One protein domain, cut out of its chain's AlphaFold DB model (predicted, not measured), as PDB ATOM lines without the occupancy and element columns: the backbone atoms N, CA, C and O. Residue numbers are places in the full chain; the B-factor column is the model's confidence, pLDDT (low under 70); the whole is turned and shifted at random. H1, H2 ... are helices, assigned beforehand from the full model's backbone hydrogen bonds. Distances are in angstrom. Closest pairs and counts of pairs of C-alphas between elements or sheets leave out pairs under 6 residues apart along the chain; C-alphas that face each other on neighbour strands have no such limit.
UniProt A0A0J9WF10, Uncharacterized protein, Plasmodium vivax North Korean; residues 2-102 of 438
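AT A GLANCE: This is residues 2 to 102 of the 438 residues of an uncharacterized protein of Plasmodium vivax North Korean (UniProt A0A0J9WF10). Long H5 has shorter H3 side by side with it; long H6 crosses H3 at a slant. Residues 88 to 102 fold back past H5 and H6. You find 101 residues with six named helices, H1 to H6 in order, and no named strand: all helix, compact, radius of gyration of the C-alphas 12.6 A, spans 33 by 28 by 19 A.

HOW THE PARTS SIT: H5, residues 45 to 64, touches H3, residues 25 to 35, opposite ways at a shallow tilt of 17 degrees, closest C-alphas 56 and 27, 5.9 A. H6, residues 70 to 87, only just touches H3, with 3 C-alpha pairs within 8 A, and touches H1, residues 7 to 11. H2, residues 18 to 23, is near H3; H4, residues 38 to 41, near H5. Every O i to N i+4 pair is within hydrogen-bond range in H1, H2, H3 and H6; 15 of 16 in H5.

IN THESE COORDINATES: Find C-alpha 45 at (-37.081, 34.102, -45.932); H5 runs 26.5 A to C-alpha 64 at (-41.883, 52.079, -27.129).

THE WHOLE: The printed part has no cut; residues 2 to 3 have pLDDT under 70.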
ATOM      1  N   PRO A   2     -25.773  47.236 -53.573       46.06
ATOM      2  CA  PRO A   2     -26.939  48.119 -53.592       46.06
ATOM      3  C   PRO A   2     -26.701  49.302 -52.641       46.06
ATOM      4  O   PRO A   2     -25.932  49.183 -51.682       46.06
ATOM      5  N   ALA A   3     -27.321  50.449 -52.919       55.03
ATOM      6  CA  ALA A   3     -27.212  51.616 -52.049       55.03
ATOM      7  C   ALA A   3     -27.800  51.314 -50.660       55.03
ATOM      8  O   ALA A   3     -28.757  50.550 -50.534       55.03
ATOM      9  N   TYR A   4     -27.233  51.919 -49.614       71.81
ATOM     10  CA  TYR A   4     -27.753  51.783 -48.253       71.81
ATOM     11  C   TYR A   4     -29.127  52.462 -48.160       71.81
ATOM     12  O   TYR A   4     -29.206  53.690 -48.130       71.81
ATOM     13  N   VAL A   5     -30.193  51.657 -48.154       85.69
ATOM     14  CA  VAL A   5     -31.588  52.113 -48.065       85.69
ATOM     15  C   VAL A   5     -31.815  52.761 -46.703       85.69
ATOM     16  O   VAL A   5     -31.711  52.080 -45.679       85.69
ATOM     17  N   LYS A   6     -32.124  54.061 -46.673       90.69
ATOM     18  CA  LYS A   6     -32.412  54.781 -45.425       90.69
ATOM     19  C   LYS A   6     -33.903  54.763 -45.118       90.69
ATOM     20  O   LYS A   6     -34.745  54.629 -46.003       90.69
ATOM     21  N   LEU A   7     -34.221  55.001 -43.851       92.75
ATOM     22  CA  LEU A   7     -35.591  55.094 -43.354       92.75
ATOM     23  C   LEU A   7     -36.400  56.200 -44.057       92.75
ATOM     24  O   LEU A   7     -37.521  55.957 -44.497       92.75
ATOM     25  N   SER A   8     -35.779  57.365 -44.272       92.69
ATOM     26  CA  SER A   8     -36.321  58.486 -45.060       92.69
ATOM     27  C   SER A   8     -36.772  58.089 -46.465       92.69
ATOM     28  O   SER A   8     -37.775  58.588 -46.975       92.69
ATOM     29  N   ASP A   9     -36.024  57.188 -47.096       92.56
ATOM     30  CA  ASP A   9     -36.178  56.859 -48.510       92.56
ATOM     31  C   ASP A   9     -37.422  55.976 -48.721       92.56
ATOM     32  O   ASP A   9     -38.051  56.033 -49.777       92.56
ATOM     33  N   ILE A  10     -37.822  55.225 -47.683       94.25
ATOM     34  CA  ILE A  10     -39.079  54.467 -47.632       94.25
ATOM     35  C   ILE A  10     -40.229  55.337 -47.104       94.25
ATOM     36  O   ILE A  10     -41.295  55.349 -47.712       94.25
ATOM     37  N   PHE A  11     -40.015  56.129 -46.044       95.00
ATOM     38  CA  PHE A  11     -41.028  57.044 -45.486       95.00
ATOM     39  C   PHE A  11     -41.545  58.098 -46.483       95.00
ATOM     40  O   PHE A  11     -42.671  58.573 -46.340       95.00
ATOM     41  N   SER A  12     -40.753  58.444 -47.504       93.56
ATOM     42  CA  SER A  12     -41.179  59.307 -48.620       93.56
ATOM     43  C   SER A  12     -42.102  58.624 -49.647       93.56
ATOM     44  O   SER A  12     -42.602  59.294 -50.548       93.56
ATOM     45  N   LYS A  13     -42.330  57.308 -49.522       92.69
ATOM     46  CA  LYS A  13     -43.199  56.489 -50.389       92.69
ATOM     47  C   LYS A  13     -44.393  55.854 -49.658       92.69
ATOM     48  O   LYS A  13     -45.173  55.152 -50.298       92.69
ATOM     49  N   THR A  14     -44.506  56.051 -48.344       93.75
ATOM     50  CA  THR A  14     -45.605  55.563 -47.491       93.75
ATOM     51  C   THR A  14     -46.607  56.675 -47.197       93.75
ATOM     52  O   THR A  14     -46.185  57.790 -46.875       93.75
ATOM     53  N   ASP A  15     -47.895  56.342 -47.179       93.31
ATOM     54  CA  ASP A  15     -48.990  57.242 -46.795       93.31
ATOM     55  C   ASP A  15     -49.153  57.351 -45.259       93.31
ATOM     56  O   ASP A  15     -49.926  58.172 -44.763       93.31
ATOM     57  N   ILE A  16     -48.375  56.567 -44.495       95.38
ATOM     58  CA  ILE A  16     -48.188  56.697 -43.037       95.38
ATOM     59  C   ILE A  16     -47.922  58.168 -42.667       95.38
ATOM     60  O   ILE A  16     -47.027  58.816 -43.219       95.38
ATOM     61  N   ASN A  17     -48.675  58.692 -41.699       95.94
ATOM     62  CA  ASN A  17     -48.554  60.082 -41.258       95.94
ATOM     63  C   ASN A  17     -47.301  60.323 -40.385       95.94
ATOM     64  O   ASN A  17     -46.663  59.397 -39.880       95.94
ATOM     65  N   GLU A  18     -46.943  61.595 -40.197       95.50
ATOM     66  CA  GLU A  18     -45.726  61.994 -39.474       95.50
ATOM     67  C   GLU A  18     -45.794  61.775 -37.948       95.50
ATOM     68  O   GLU A  18     -44.752  61.724 -37.293       95.50
ATOM     69  N   GLU A  19     -46.987  61.612 -37.363       96.31
ATOM     70  CA  GLU A  19     -47.142  61.271 -35.943       96.31
ATOM     71  C   GLU A  19     -46.834  59.787 -35.701       96.31
ATOM     72  O   GLU A  19     -46.049  59.468 -34.806       96.31
ATOM     73  N   ASP A  20     -47.335  58.891 -36.553       96.88
ATOM     74  CA  ASP A  20     -47.016  57.460 -36.516       96.88
ATOM     75  C   ASP A  20     -45.555  57.171 -36.875       96.88
ATOM     76  O   ASP A  20     -44.889  56.420 -36.159       96.88
ATOM     77  N   LYS A  21     -45.022  57.803 -37.935       95.94
ATOM     78  CA  LYS A  21     -43.592  57.708 -38.299       95.94
ATOM     79  C   LYS A  21     -42.695  58.027 -37.108       95.94
ATOM     80  O   LYS A  21     -41.744  57.299 -36.853       95.94
ATOM     81  N   LYS A  22     -43.030  59.077 -36.351       95.75
ATOM     82  CA  LYS A  22     -42.300  59.512 -35.153       95.75
ATOM     83  C   LYS A  22     -42.550  58.618 -33.933       95.75
ATOM     84  O   LYS A  22     -41.623  58.379 -33.164       95.75
ATOM     85  N   THR A  23     -43.778  58.143 -33.736       96.56
ATOM     86  CA  THR A  23     -44.168  57.309 -32.580       96.56
ATOM     87  C   THR A  23     -43.566  55.907 -32.668       96.56
ATOM     88  O   THR A  23     -43.133  55.356 -31.657       96.56
ATOM     89  N   TYR A  24     -43.475  55.360 -33.881       97.12
ATOM     90  CA  TYR A  24     -42.962  54.018 -34.159       97.12
ATOM     91  C   TYR A  24     -41.599  54.019 -34.878       97.12
ATOM     92  O   TYR A  24     -41.182  52.983 -35.392       97.12
ATOM     93  N   ASP A  25     -40.864  55.141 -34.871       94.75
ATOM     94  CA  ASP A  25     -39.557  55.327 -35.540       94.75
ATOM     95  C   ASP A  25     -38.547  54.207 -35.222       94.75
ATOM     96  O   ASP A  25     -37.891  53.671 -36.118       94.75
ATOM     97  N   SER A  26     -38.493  53.772 -33.956       94.94
ATOM     98  CA  SER A  26     -37.644  52.655 -33.508       94.94
ATOM     99  C   SER A  26     -38.079  51.314 -34.116       94.94
ATOM    100  O   SER A  26     -37.245  50.543 -34.587       94.94
ATOM    101  N   ALA A  27     -39.388  51.059 -34.209       97.06
ATOM    102  CA  ALA A  27     -39.929  49.846 -34.823       97.06
ATOM    103  C   ALA A  27     -39.719  49.827 -36.347       97.06
ATOM    104  O   ALA A  27     -39.311  48.801 -36.890       97.06
ATOM    105  N   PHE A  28     -39.904  50.951 -37.048       97.12
ATOM    106  CA  PHE A  28     -39.563  51.036 -38.473       97.12
ATOM    107  C   PHE A  28     -38.045  50.930 -38.712       97.12
ATOM    108  O   PHE A  28     -37.619  50.295 -39.677       97.12
ATOM    109  N   SER A  29     -37.220  51.481 -37.814       94.56
ATOM    110  CA  SER A  29     -35.758  51.331 -37.842       94.56
ATOM    111  C   SER A  29     -35.322  49.875 -37.670       94.56
ATOM    112  O   SER A  29     -34.511  49.384 -38.454       94.56
ATOM    113  N   GLU A  30     -35.883  49.156 -36.694       94.56
ATOM    114  CA  GLU A  30     -35.602  47.734 -36.453       94.56
ATOM    115  C   GLU A  30     -36.109  46.838 -37.592       94.56
ATOM    116  O   GLU A  30     -35.392  45.935 -38.037       94.56
ATOM    117  N   LEU A  31     -37.298  47.134 -38.130       95.25
ATOM    118  CA  LEU A  31     -37.849  46.496 -39.326       95.25
ATOM    119  C   LEU A  31     -36.883  46.647 -40.507       95.25
ATOM    120  O   LEU A  31     -36.457  45.646 -41.086       95.25
ATOM    121  N   LEU A  32     -36.477  47.884 -40.815       93.38
ATOM    122  CA  LEU A  32     -35.542  48.196 -41.896       93.38
ATOM    123  C   LEU A  32     -34.168  47.544 -41.678       93.38
ATOM    124  O   LEU A  32     -33.583  47.006 -42.623       93.38
ATOM    125  N   ARG A  33     -33.657  47.549 -40.438       90.81
ATOM    126  CA  ARG A  33     -32.390  46.903 -40.052       90.81
ATOM    127  C   ARG A  33     -32.422  45.401 -40.323       90.81
ATOM    128  O   ARG A  33     -31.415  44.846 -40.766       90.81
ATOM    129  N   HIS A  34     -33.557  44.749 -40.076       89.25
ATOM    130  CA  HIS A  34     -33.714  43.319 -40.315       89.25
ATOM    131  C   HIS A  34     -33.979  42.972 -41.790       89.25
ATOM    132  O   HIS A  34     -33.266  42.120 -42.319       89.25
ATOM    133  N   ILE A  35     -34.911  43.631 -42.493       88.56
ATOM    134  CA  ILE A  35     -35.232  43.301 -43.906       88.56
ATOM    135  C   ILE A  35     -34.100  43.628 -44.892       88.56
ATOM    136  O   ILE A  35     -33.982  42.971 -45.929       88.56
ATOM    137  N   ASN A  36     -33.210  44.569 -44.552       86.31
ATOM    138  CA  ASN A  36     -31.975  44.814 -45.308       86.31
ATOM    139  C   ASN A  36     -30.923  43.700 -45.160       86.31
ATOM    140  O   ASN A  36     -29.975  43.664 -45.948       86.31
ATOM    141  N   HIS A  37     -31.056  42.777 -44.200       82.00
ATOM    142  CA  HIS A  37     -30.062  41.728 -43.946       82.00
ATOM    143  C   HIS A  37     -30.185  40.559 -44.948       82.00
ATOM    144  O   HIS A  37     -30.479  39.420 -44.589       82.00
ATOM    145  N   GLY A  38     -29.944  40.853 -46.233       73.31
ATOM    146  CA  GLY A  38     -30.222  39.987 -47.390       73.31
ATOM    147  C   GLY A  38     -29.722  38.538 -47.297       73.31
ATOM    148  O   GLY A  38     -30.347  37.650 -47.868       73.31
ATOM    149  N   HIS A  39     -28.652  38.277 -46.538       79.50
ATOM    150  CA  HIS A  39     -28.126  36.925 -46.312       79.50
ATOM    151  C   HIS A  39     -29.101  35.971 -45.600       79.50
ATOM    152  O   HIS A  39     -29.019  34.764 -45.829       79.50
ATOM    153  N   VAL A  40     -30.013  36.479 -44.762       77.56
ATOM    154  CA  VAL A  40     -31.041  35.653 -44.096       77.56
ATOM    155  C   VAL A  40     -32.048  35.151 -45.131       77.56
ATOM    156  O   VAL A  40     -32.281  33.950 -45.253       77.56
ATOM    157  N   PHE A  41     -32.562  36.068 -45.950       81.00
ATOM    158  CA  PHE A  41     -33.649  35.821 -46.900       81.00
ATOM    159  C   PHE A  41     -33.278  34.905 -48.077       81.00
ATOM    160  O   PHE A  41     -34.167  34.483 -48.805       81.00
ATOM    161  N   TYR A  42     -31.998  34.552 -48.252       76.88
ATOM    162  CA  TYR A  42     -31.572  33.594 -49.280       76.88
ATOM    163  C   TYR A  42     -31.928  32.133 -48.940       76.88
ATOM    164  O   TYR A  42     -32.188  31.346 -49.841       76.88
ATOM    165  N   ASN A  43     -31.940  31.762 -47.651       73.81
ATOM    166  CA  ASN A  43     -32.268  30.396 -47.196       73.81
ATOM    167  C   ASN A  43     -33.413  30.344 -46.169       73.81
ATOM    168  O   ASN A  43     -33.946  29.267 -45.925       73.81
ATOM    169  N   TYR A  44     -33.746  31.476 -45.542       76.69
ATOM    170  CA  TYR A  44     -34.617  31.567 -44.365       76.69
ATOM    171  C   TYR A  44     -35.574  32.767 -44.482       76.69
ATOM    172  O   TYR A  44     -35.704  33.561 -43.550       76.69
ATOM    173  N   ASN A  45     -36.174  32.973 -45.666       78.94
ATOM    174  CA  ASN A  45     -37.081  34.102 -45.932       78.94
ATOM    175  C   ASN A  45     -38.244  34.089 -44.922       78.94
ATOM    176  O   ASN A  45     -38.372  34.994 -44.099       78.94
ATOM    177  N   LYS A  46     -38.986  32.978 -44.897       85.00
ATOM    178  CA  LYS A  46     -40.135  32.729 -44.023       85.00
ATOM    179  C   LYS A  46     -39.795  32.856 -42.529       85.00
ATOM    180  O   LYS A  46     -40.407  33.657 -41.824       85.00
ATOM    181  N   GLU A  47     -38.779  32.140 -42.050       83.19
ATOM    182  CA  GLU A  47     -38.377  32.143 -40.634       83.19
ATOM    183  C   GLU A  47     -37.848  33.514 -40.189       83.19
ATOM    184  O   GLU A  47     -38.116  33.954 -39.067       83.19
ATOM    185  N   GLY A  48     -37.136  34.219 -41.077       87.44
ATOM    186  CA  GLY A  48     -36.686  35.590 -40.850       87.44
ATOM    187  C   GLY A  48     -37.857  36.555 -40.662       87.44
ATOM    188  O   GLY A  48     -37.845  37.361 -39.732       87.44
ATOM    189  N   CYS A  49     -38.903  36.436 -41.481       91.06
ATOM    190  CA  CYS A  49     -40.111  37.258 -41.378       91.06
ATOM    191  C   CYS A  49     -40.951  36.947 -40.129       91.06
ATOM    192  O   CYS A  49     -41.500  37.866 -39.515       91.06
ATOM    193  N   TRP A  50     -40.989  35.690 -39.677       88.88
ATOM    194  CA  TRP A  50     -41.587  35.338 -38.382       88.88
ATOM    195  C   TRP A  50     -40.816  35.940 -37.203       88.88
ATOM    196  O   TRP A  50     -41.419  36.502 -36.289       88.88
ATOM    197  N   TYR A  51     -39.481  35.879 -37.238       89.50
ATOM    198  CA  TYR A  51     -38.638  36.499 -36.215       89.50
ATOM    199  C   TYR A  51     -38.796  38.028 -36.193       89.50
ATOM    200  O   TYR A  51     -38.900  38.614 -35.118       89.50
ATOM    201  N   ILE A  52     -38.903  38.671 -37.362       93.81
ATOM    202  CA  ILE A  52     -39.234  40.102 -37.488       93.81
ATOM    203  C   ILE A  52     -40.601  40.405 -36.870       93.81
ATOM    204  O   ILE A  52     -40.714  41.356 -36.102       93.81
ATOM    205  N   SER A  53     -41.617  39.580 -37.141       94.75
ATOM    206  CA  SER A  53     -42.958  39.742 -36.557       94.75
ATOM    207  C   SER A  53     -42.897  39.756 -35.018       94.75
ATOM    208  O   SER A  53     -43.464  40.644 -34.385       94.75
ATOM    209  N   TYR A  54     -42.115  38.852 -34.412       94.06
ATOM    210  CA  TYR A  54     -41.867  38.826 -32.960       94.06
ATOM    211  C   TYR A  54     -41.054  40.030 -32.452       94.06
ATOM    212  O   TYR A  54     -41.398  40.606 -31.417       94.06
ATOM    213  N   ILE A  55     -39.988  40.426 -33.154       94.50
ATOM    214  CA  ILE A  55     -39.142  41.555 -32.742       94.50
ATOM    215  C   ILE A  55     -39.912  42.874 -32.777       94.50
ATOM    216  O   ILE A  55     -39.747  43.679 -31.868       94.50
ATOM    217  N   LEU A  56     -40.800  43.082 -33.748       97.06
ATOM    218  CA  LEU A  56     -41.588  44.314 -33.826       97.06
ATOM    219  C   LEU A  56     -42.707  44.365 -32.784       97.06
ATOM    220  O   LEU A  56     -42.943  45.429 -32.218       97.06
ATOM    221  N   HIS A  57     -43.314  43.224 -32.440       96.12
ATOM    222  CA  HIS A  57     -44.187  43.125 -31.262       96.12
ATOM    223  C   HIS A  57     -43.424  43.531 -29.989       96.12
ATOM    224  O   HIS A  57     -43.879  44.377 -29.219       96.12
ATOM    225  N   LYS A  58     -42.212  42.986 -29.808       94.50
ATOM    226  CA  LYS A  58     -41.332  43.277 -28.667       94.50
ATOM    227  C   LYS A  58     -40.900  44.740 -28.606       94.50
ATOM    228  O   LYS A  58     -40.905  45.320 -27.525       94.50
ATOM    229  N   GLU A  59     -40.544  45.336 -29.736       95.62
ATOM    230  CA  GLU A  59     -40.131  46.739 -29.818       95.62
ATOM    231  C   GLU A  59     -41.286  47.674 -29.428       95.62
ATOM    232  O   GLU A  59     -41.112  48.580 -28.613       95.62
ATOM    233  N   VAL A  60     -42.496  47.398 -29.923       97.00
ATOM    234  CA  VAL A  60     -43.699  48.192 -29.635       97.00
ATOM    235  C   VAL A  60     -44.128  48.066 -28.163       97.00
ATOM    236  O   VAL A  60     -44.171  49.083 -27.465       97.00
ATOM    237  N   GLU A  61     -44.346  46.851 -27.644       94.88
ATOM    238  CA  GLU A  61     -44.781  46.655 -26.246       94.88
ATOM    239  C   GLU A  61     -43.676  46.984 -25.220       94.88
ATOM    240  O   GLU A  61     -43.919  47.654 -24.210       94.88
ATOM    241  N   HIS A  62     -42.438  46.517 -25.437       91.31
ATOM    242  CA  HIS A  62     -41.393  46.578 -24.408       91.31
ATOM    243  C   HIS A  62     -40.446  47.776 -24.515       91.31
ATOM    244  O   HIS A  62     -39.940  48.179 -23.461       91.31
ATOM    245  N   VAL A  63     -40.210  48.355 -25.696       92.00
ATOM    246  CA  VAL A  63     -39.304  49.512 -25.850       92.00
ATOM    247  C   VAL A  63     -40.093  50.813 -25.971       92.00
ATOM    248  O   VAL A  63     -39.900  51.705 -25.145       92.00
ATOM    249  N   LEU A  64     -41.042  50.893 -26.908       94.56
ATOM    250  CA  LEU A  64     -41.883  52.079 -27.129       94.56
ATOM    251  C   LEU A  64     -43.012  52.246 -26.096       94.56
ATOM    252  O   LEU A  64     -43.534  53.350 -25.945       94.56
ATOM    253  N   LYS A  65     -43.363  51.176 -25.364       95.50
ATOM    254  CA  LYS A  65     -44.466  51.129 -24.380       95.50
ATOM    255  C   LYS A  65     -45.842  51.427 -24.983       95.50
ATOM    256  O   LYS A  65     -46.690  52.027 -24.327       95.50
ATOM    257  N   GLN A  66     -46.047  50.991 -26.221       95.62
ATOM    258  CA  GLN A  66     -47.300  51.114 -26.960       95.62
ATOM    259  C   GLN A  66     -47.985  49.749 -27.098       95.62
ATOM    260  O   GLN A  66     -47.356  48.705 -26.948       95.62
ATOM    261  N   ASP A  67     -49.279  49.757 -27.402       93.69
ATOM    262  CA  ASP A  67     -50.059  48.546 -27.674       93.69
ATOM    263  C   ASP A  67     -49.784  48.006 -29.094       93.69
ATOM    264  O   ASP A  67     -49.861  48.752 -30.075       93.69
ATOM    265  N   TYR A  68     -49.470  46.710 -29.223       95.19
ATOM    266  CA  TYR A  68     -49.249  46.066 -30.522       95.19
ATOM    267  C   TYR A  68     -50.555  45.487 -31.083       95.19
ATOM    268  O   TYR A  68     -50.890  44.306 -30.936       95.19
ATOM    269  N   ASN A  69     -51.301  46.347 -31.771       94.69
ATOM    270  CA  ASN A  69     -52.606  46.024 -32.342       94.69
ATOM    271  C   ASN A  69     -52.611  45.996 -33.883       94.69
ATOM    272  O   ASN A  69     -51.611  46.237 -34.567       94.69
ATOM    273  N   SER A  70     -53.789  45.704 -34.446       95.25
ATOM    274  CA  SER A  70     -54.018  45.613 -35.894       95.25
ATOM    275  C   SER A  70     -53.696  46.905 -36.663       95.25
ATOM    276  O   SER A  70     -53.427  46.830 -37.860       95.25
ATOM    277  N   TYR A  71     -53.711  48.079 -36.018       96.38
ATOM    278  CA  TYR A  71     -53.310  49.334 -36.658       96.38
ATOM    279  C   TYR A  71     -51.793  49.370 -36.863       96.38
ATOM    280  O   TYR A  71     -51.338  49.441 -38.003       96.38
ATOM    281  N   VAL A  72     -51.018  49.179 -35.790       96.56
ATOM    282  CA  VAL A  72     -49.544  49.161 -35.838       96.56
ATOM    283  C   VAL A  72     -49.028  48.096 -36.816       96.56
ATOM    284  O   VAL A  72     -48.141  48.368 -37.625       96.56
ATOM    285  N   TYR A  73     -49.642  46.907 -36.833       96.62
ATOM    286  CA  TYR A  73     -49.330  45.866 -37.821       96.62
ATOM    287  C   TYR A  73     -49.537  46.319 -39.277       96.62
ATOM    288  O   TYR A  73     -48.709  46.006 -40.133       96.62
ATOM    289  N   LYS A  74     -50.608  47.070 -39.576       97.12
ATOM    290  CA  LYS A  74     -50.870  47.583 -40.933       97.12
ATOM    291  C   LYS A  74     -49.818  48.601 -41.362       97.12
ATOM    292  O   LYS A  74     -49.324  48.478 -42.475       97.12
ATOM    293  N   LEU A  75     -49.421  49.521 -40.478       97.44
ATOM    294  CA  LEU A  75     -48.361  50.500 -40.763       97.44
ATOM    295  C   LEU A  75     -47.024  49.805 -41.080       97.44
ATOM    296  O   LEU A  75     -46.371  50.101 -42.081       97.44
ATOM    297  N   LEU A  76     -46.638  48.818 -40.266       97.12
ATOM    298  CA  LEU A  76     -45.420  48.027 -40.489       97.12
ATOM    299  C   LEU A  76     -45.503  47.194 -41.782       97.12
ATOM    300  O   LEU A  76     -44.505  47.056 -42.490       97.12
ATOM    301  N   LYS A  77     -46.689  46.679 -42.136       96.00
ATOM    302  CA  LYS A  77     -46.900  45.950 -43.396       96.00
ATOM    303  C   LYS A  77     -46.864  46.867 -44.622       96.00
ATOM    304  O   LYS A  77     -46.284  46.480 -45.633       96.00
ATOM    305  N   GLU A  78     -47.411  48.076 -44.535       96.25
ATOM    306  CA  GLU A  78     -47.285  49.097 -45.584       96.25
ATOM    307  C   GLU A  78     -45.810  49.447 -45.825       96.25
ATOM    308  O   GLU A  78     -45.348  49.436 -46.967       96.25
ATOM    309  N   PHE A  79     -45.035  49.637 -44.752       96.19
ATOM    310  CA  PHE A  79     -43.592  49.857 -44.849       96.19
ATOM    311  C   PHE A  79     -42.864  48.691 -45.544       96.19
ATOM    312  O   PHE A  79     -41.986  48.931 -46.370       96.19
ATOM    313  N   ILE A  80     -43.241  47.431 -45.279       94.81
ATOM    314  CA  ILE A  80     -42.694  46.258 -45.993       94.81
ATOM    315  C   ILE A  80     -43.027  46.305 -47.490       94.81
ATOM    316  O   ILE A  80     -42.151  46.037 -48.314       94.81
ATOM    317  N   LEU A  81     -44.258  46.663 -47.866       94.06
ATOM    318  CA  LEU A  81     -44.641  46.809 -49.277       94.06
ATOM    319  C   LEU A  81     -43.799  47.901 -49.959       94.06
ATOM    320  O   LEU A  81     -43.164  47.637 -50.980       94.06
ATOM    321  N   LYS A  82     -43.692  49.087 -49.346       94.12
ATOM    322  CA  LYS A  82     -42.911  50.212 -49.891       94.12
ATOM    323  C   LYS A  82     -41.401  49.982 -49.888       94.12
ATOM    324  O   LYS A  82     -40.719  50.450 -50.798       94.12
ATOM    325  N   TYR A  83     -40.875  49.203 -48.943       92.62
ATOM    326  CA  TYR A  83     -39.495  48.719 -48.979       92.62
ATOM    327  C   TYR A  83     -39.238  47.817 -50.190       92.62
ATOM    328  O   TYR A  83     -38.244  47.999 -50.895       92.62
ATOM    329  N   ASN A  84     -40.134  46.865 -50.463       91.19
ATOM    330  CA  ASN A  84     -39.995  45.964 -51.604       91.19
ATOM    331  C   ASN A  84     -40.109  46.727 -52.937       91.19
ATOM    332  O   ASN A  84     -39.189  46.634 -53.749       91.19
ATOM    333  N   GLU A  85     -41.132  47.581 -53.100       90.56
ATOM    334  CA  GLU A  85     -41.279  48.505 -54.246       90.56
ATOM    335  C   GLU A  85     -40.042  49.397 -54.470       90.56
ATOM    336  O   GLU A  85     -39.717  49.750 -55.603       90.56
ATOM    337  N   TYR A  86     -39.346  49.796 -53.399       88.50
ATOM    338  CA  TYR A  86     -38.108  50.571 -53.484       88.50
ATOM    339  C   TYR A  86     -36.908  49.720 -53.930       88.50
ATOM    340  O   TYR A  86     -36.076  50.196 -54.701       88.50
ATOM    341  N   ASN A  87     -36.785  48.498 -53.409       81.69
ATOM    342  CA  ASN A  87     -35.578  47.676 -53.497       81.69
ATOM    343  C   ASN A  87     -35.466  46.879 -54.812       81.69
ATOM    344  O   ASN A  87     -34.385  46.819 -55.394       81.69
ATOM    345  N   SER A  88     -36.555  46.261 -55.283       78.88
ATOM    346  CA  SER A  88     -36.650  45.644 -56.618       78.88
ATOM    347  C   SER A  88     -38.103  45.301 -56.938       78.88
ATOM    348  O   SER A  88     -38.819  44.809 -56.069       78.88
ATOM    349  N   SER A  89     -38.510  45.418 -58.205       71.44
ATOM    350  CA  SER A  89     -39.812  44.930 -58.692       71.44
ATOM    351  C   SER A  89     -40.017  43.415 -58.523       71.44
ATOM    352  O   SER A  89     -41.141  42.938 -58.627       71.44
ATOM    353  N   SER A  90     -38.945  42.664 -58.248       75.19
ATOM    354  CA  SER A  90     -38.949  41.231 -57.919       75.19
ATOM    355  C   SER A  90     -38.726  40.918 -56.430       75.19
ATOM    356  O   SER A  90     -38.527  39.757 -56.077       75.19
ATOM    357  N   SER A  91     -38.699  41.925 -55.550       80.44
ATOM    358  CA  SER A  91     -38.486  41.730 -54.110       80.44
ATOM    359  C   SER A  91     -39.804  41.355 -53.425       80.44
ATOM    360  O   SER A  91     -40.750  42.134 -53.444       80.44
ATOM    361  N   ASP A  92     -39.857  40.182 -52.791       85.62
ATOM    362  CA  ASP A  92     -41.048  39.645 -52.110       85.62
ATOM    363  C   ASP A  92     -40.896  39.539 -50.577       85.62
ATOM    364  O   ASP A  92     -41.806  39.073 -49.881       85.62
ATOM    365  N   ARG A  93     -39.745  39.978 -50.040       88.56
ATOM    366  CA  ARG A  93     -39.330  39.783 -48.641       88.56
ATOM    367  C   ARG A  93     -40.438  40.179 -47.676       88.56
ATOM    368  O   ARG A  93     -40.826  41.345 -47.605       88.56
ATOM    369  N   CYS A  94     -40.897  39.206 -46.896       90.69
ATOM    370  CA  CYS A  94     -41.913  39.370 -45.861       90.69
ATOM    371  C   CYS A  94     -43.289  39.891 -46.312       90.69
ATOM    372  O   CYS A  94     -44.119  40.173 -45.452       90.69
ATOM    373  N   ILE A  95     -43.598  39.967 -47.613       90.19
ATOM    374  CA  ILE A  95     -44.941  40.376 -48.073       90.19
ATOM    375  C   ILE A  95     -46.006  39.374 -47.582       90.19
ATOM    376  O   ILE A  95     -47.050  39.767 -47.044       90.19
ATOM    377  N   ASN A  96     -45.695  38.081 -47.707       88.62
ATOM    378  CA  ASN A  96     -46.575  36.975 -47.327       88.62
ATOM    379  C   ASN A  96     -46.327  36.490 -45.886       88.62
ATOM    380  O   ASN A  96     -47.282  36.298 -45.139       88.62
ATOM    381  N   ASP A  97     -45.062  36.359 -45.471       90.12
ATOM    382  CA  ASP A  97     -44.686  35.771 -44.173       90.12
ATOM    383  C   ASP A  97     -44.658  36.759 -42.982       90.12
ATOM    384  O   ASP A  97     -44.360  36.351 -41.859       90.12
ATOM    385  N   PHE A  98     -44.972  38.047 -43.181       92.31
ATOM    386  CA  PHE A  98     -45.190  38.993 -42.074       92.31
ATOM    387  C   PHE A  98     -46.638  38.940 -41.578       92.31
ATOM    388  O   PHE A  98     -47.570  39.360 -42.282       92.31
ATOM    389  N   PHE A  99     -46.831  38.465 -40.347       92.06
ATOM    390  CA  PHE A  99     -48.144  38.183 -39.763       92.06
ATOM    391  C   PHE A  99     -48.356  38.898 -38.423       92.06
ATOM    392  O   PHE A  99     -47.406  39.238 -37.722       92.06
ATOM    393  N   TYR A 100     -49.621  39.144 -38.080       93.62
ATOM    394  CA  TYR A 100     -49.979  39.749 -36.802       93.62
ATOM    395  C   TYR A 100     -49.862  38.713 -35.681       93.62
ATOM    396  O   TYR A 100     -50.531  37.678 -35.715       93.62
ATOM    397  N   ILE A 101     -49.034  39.005 -34.682       90.69
ATOM    398  CA  ILE A 101     -48.934  38.222 -33.452       90.69
ATOM    399  C   ILE A 101     -49.872  38.856 -32.415       90.69
ATOM    400  O   ILE A 101     -49.835  40.059 -32.185       90.69
ATOM    401  N   ASN A 102     -50.736  38.050 -31.796       89.56
ATOM    402  CA  ASN A 102     -51.556  38.488 -30.661       89.56
ATOM    403  C   ASN A 102     -50.756  38.398 -29.346       89.56
ATOM    404  O   ASN A 102     -49.824  37.599 -29.242       89.56
TER     405      ASN A 102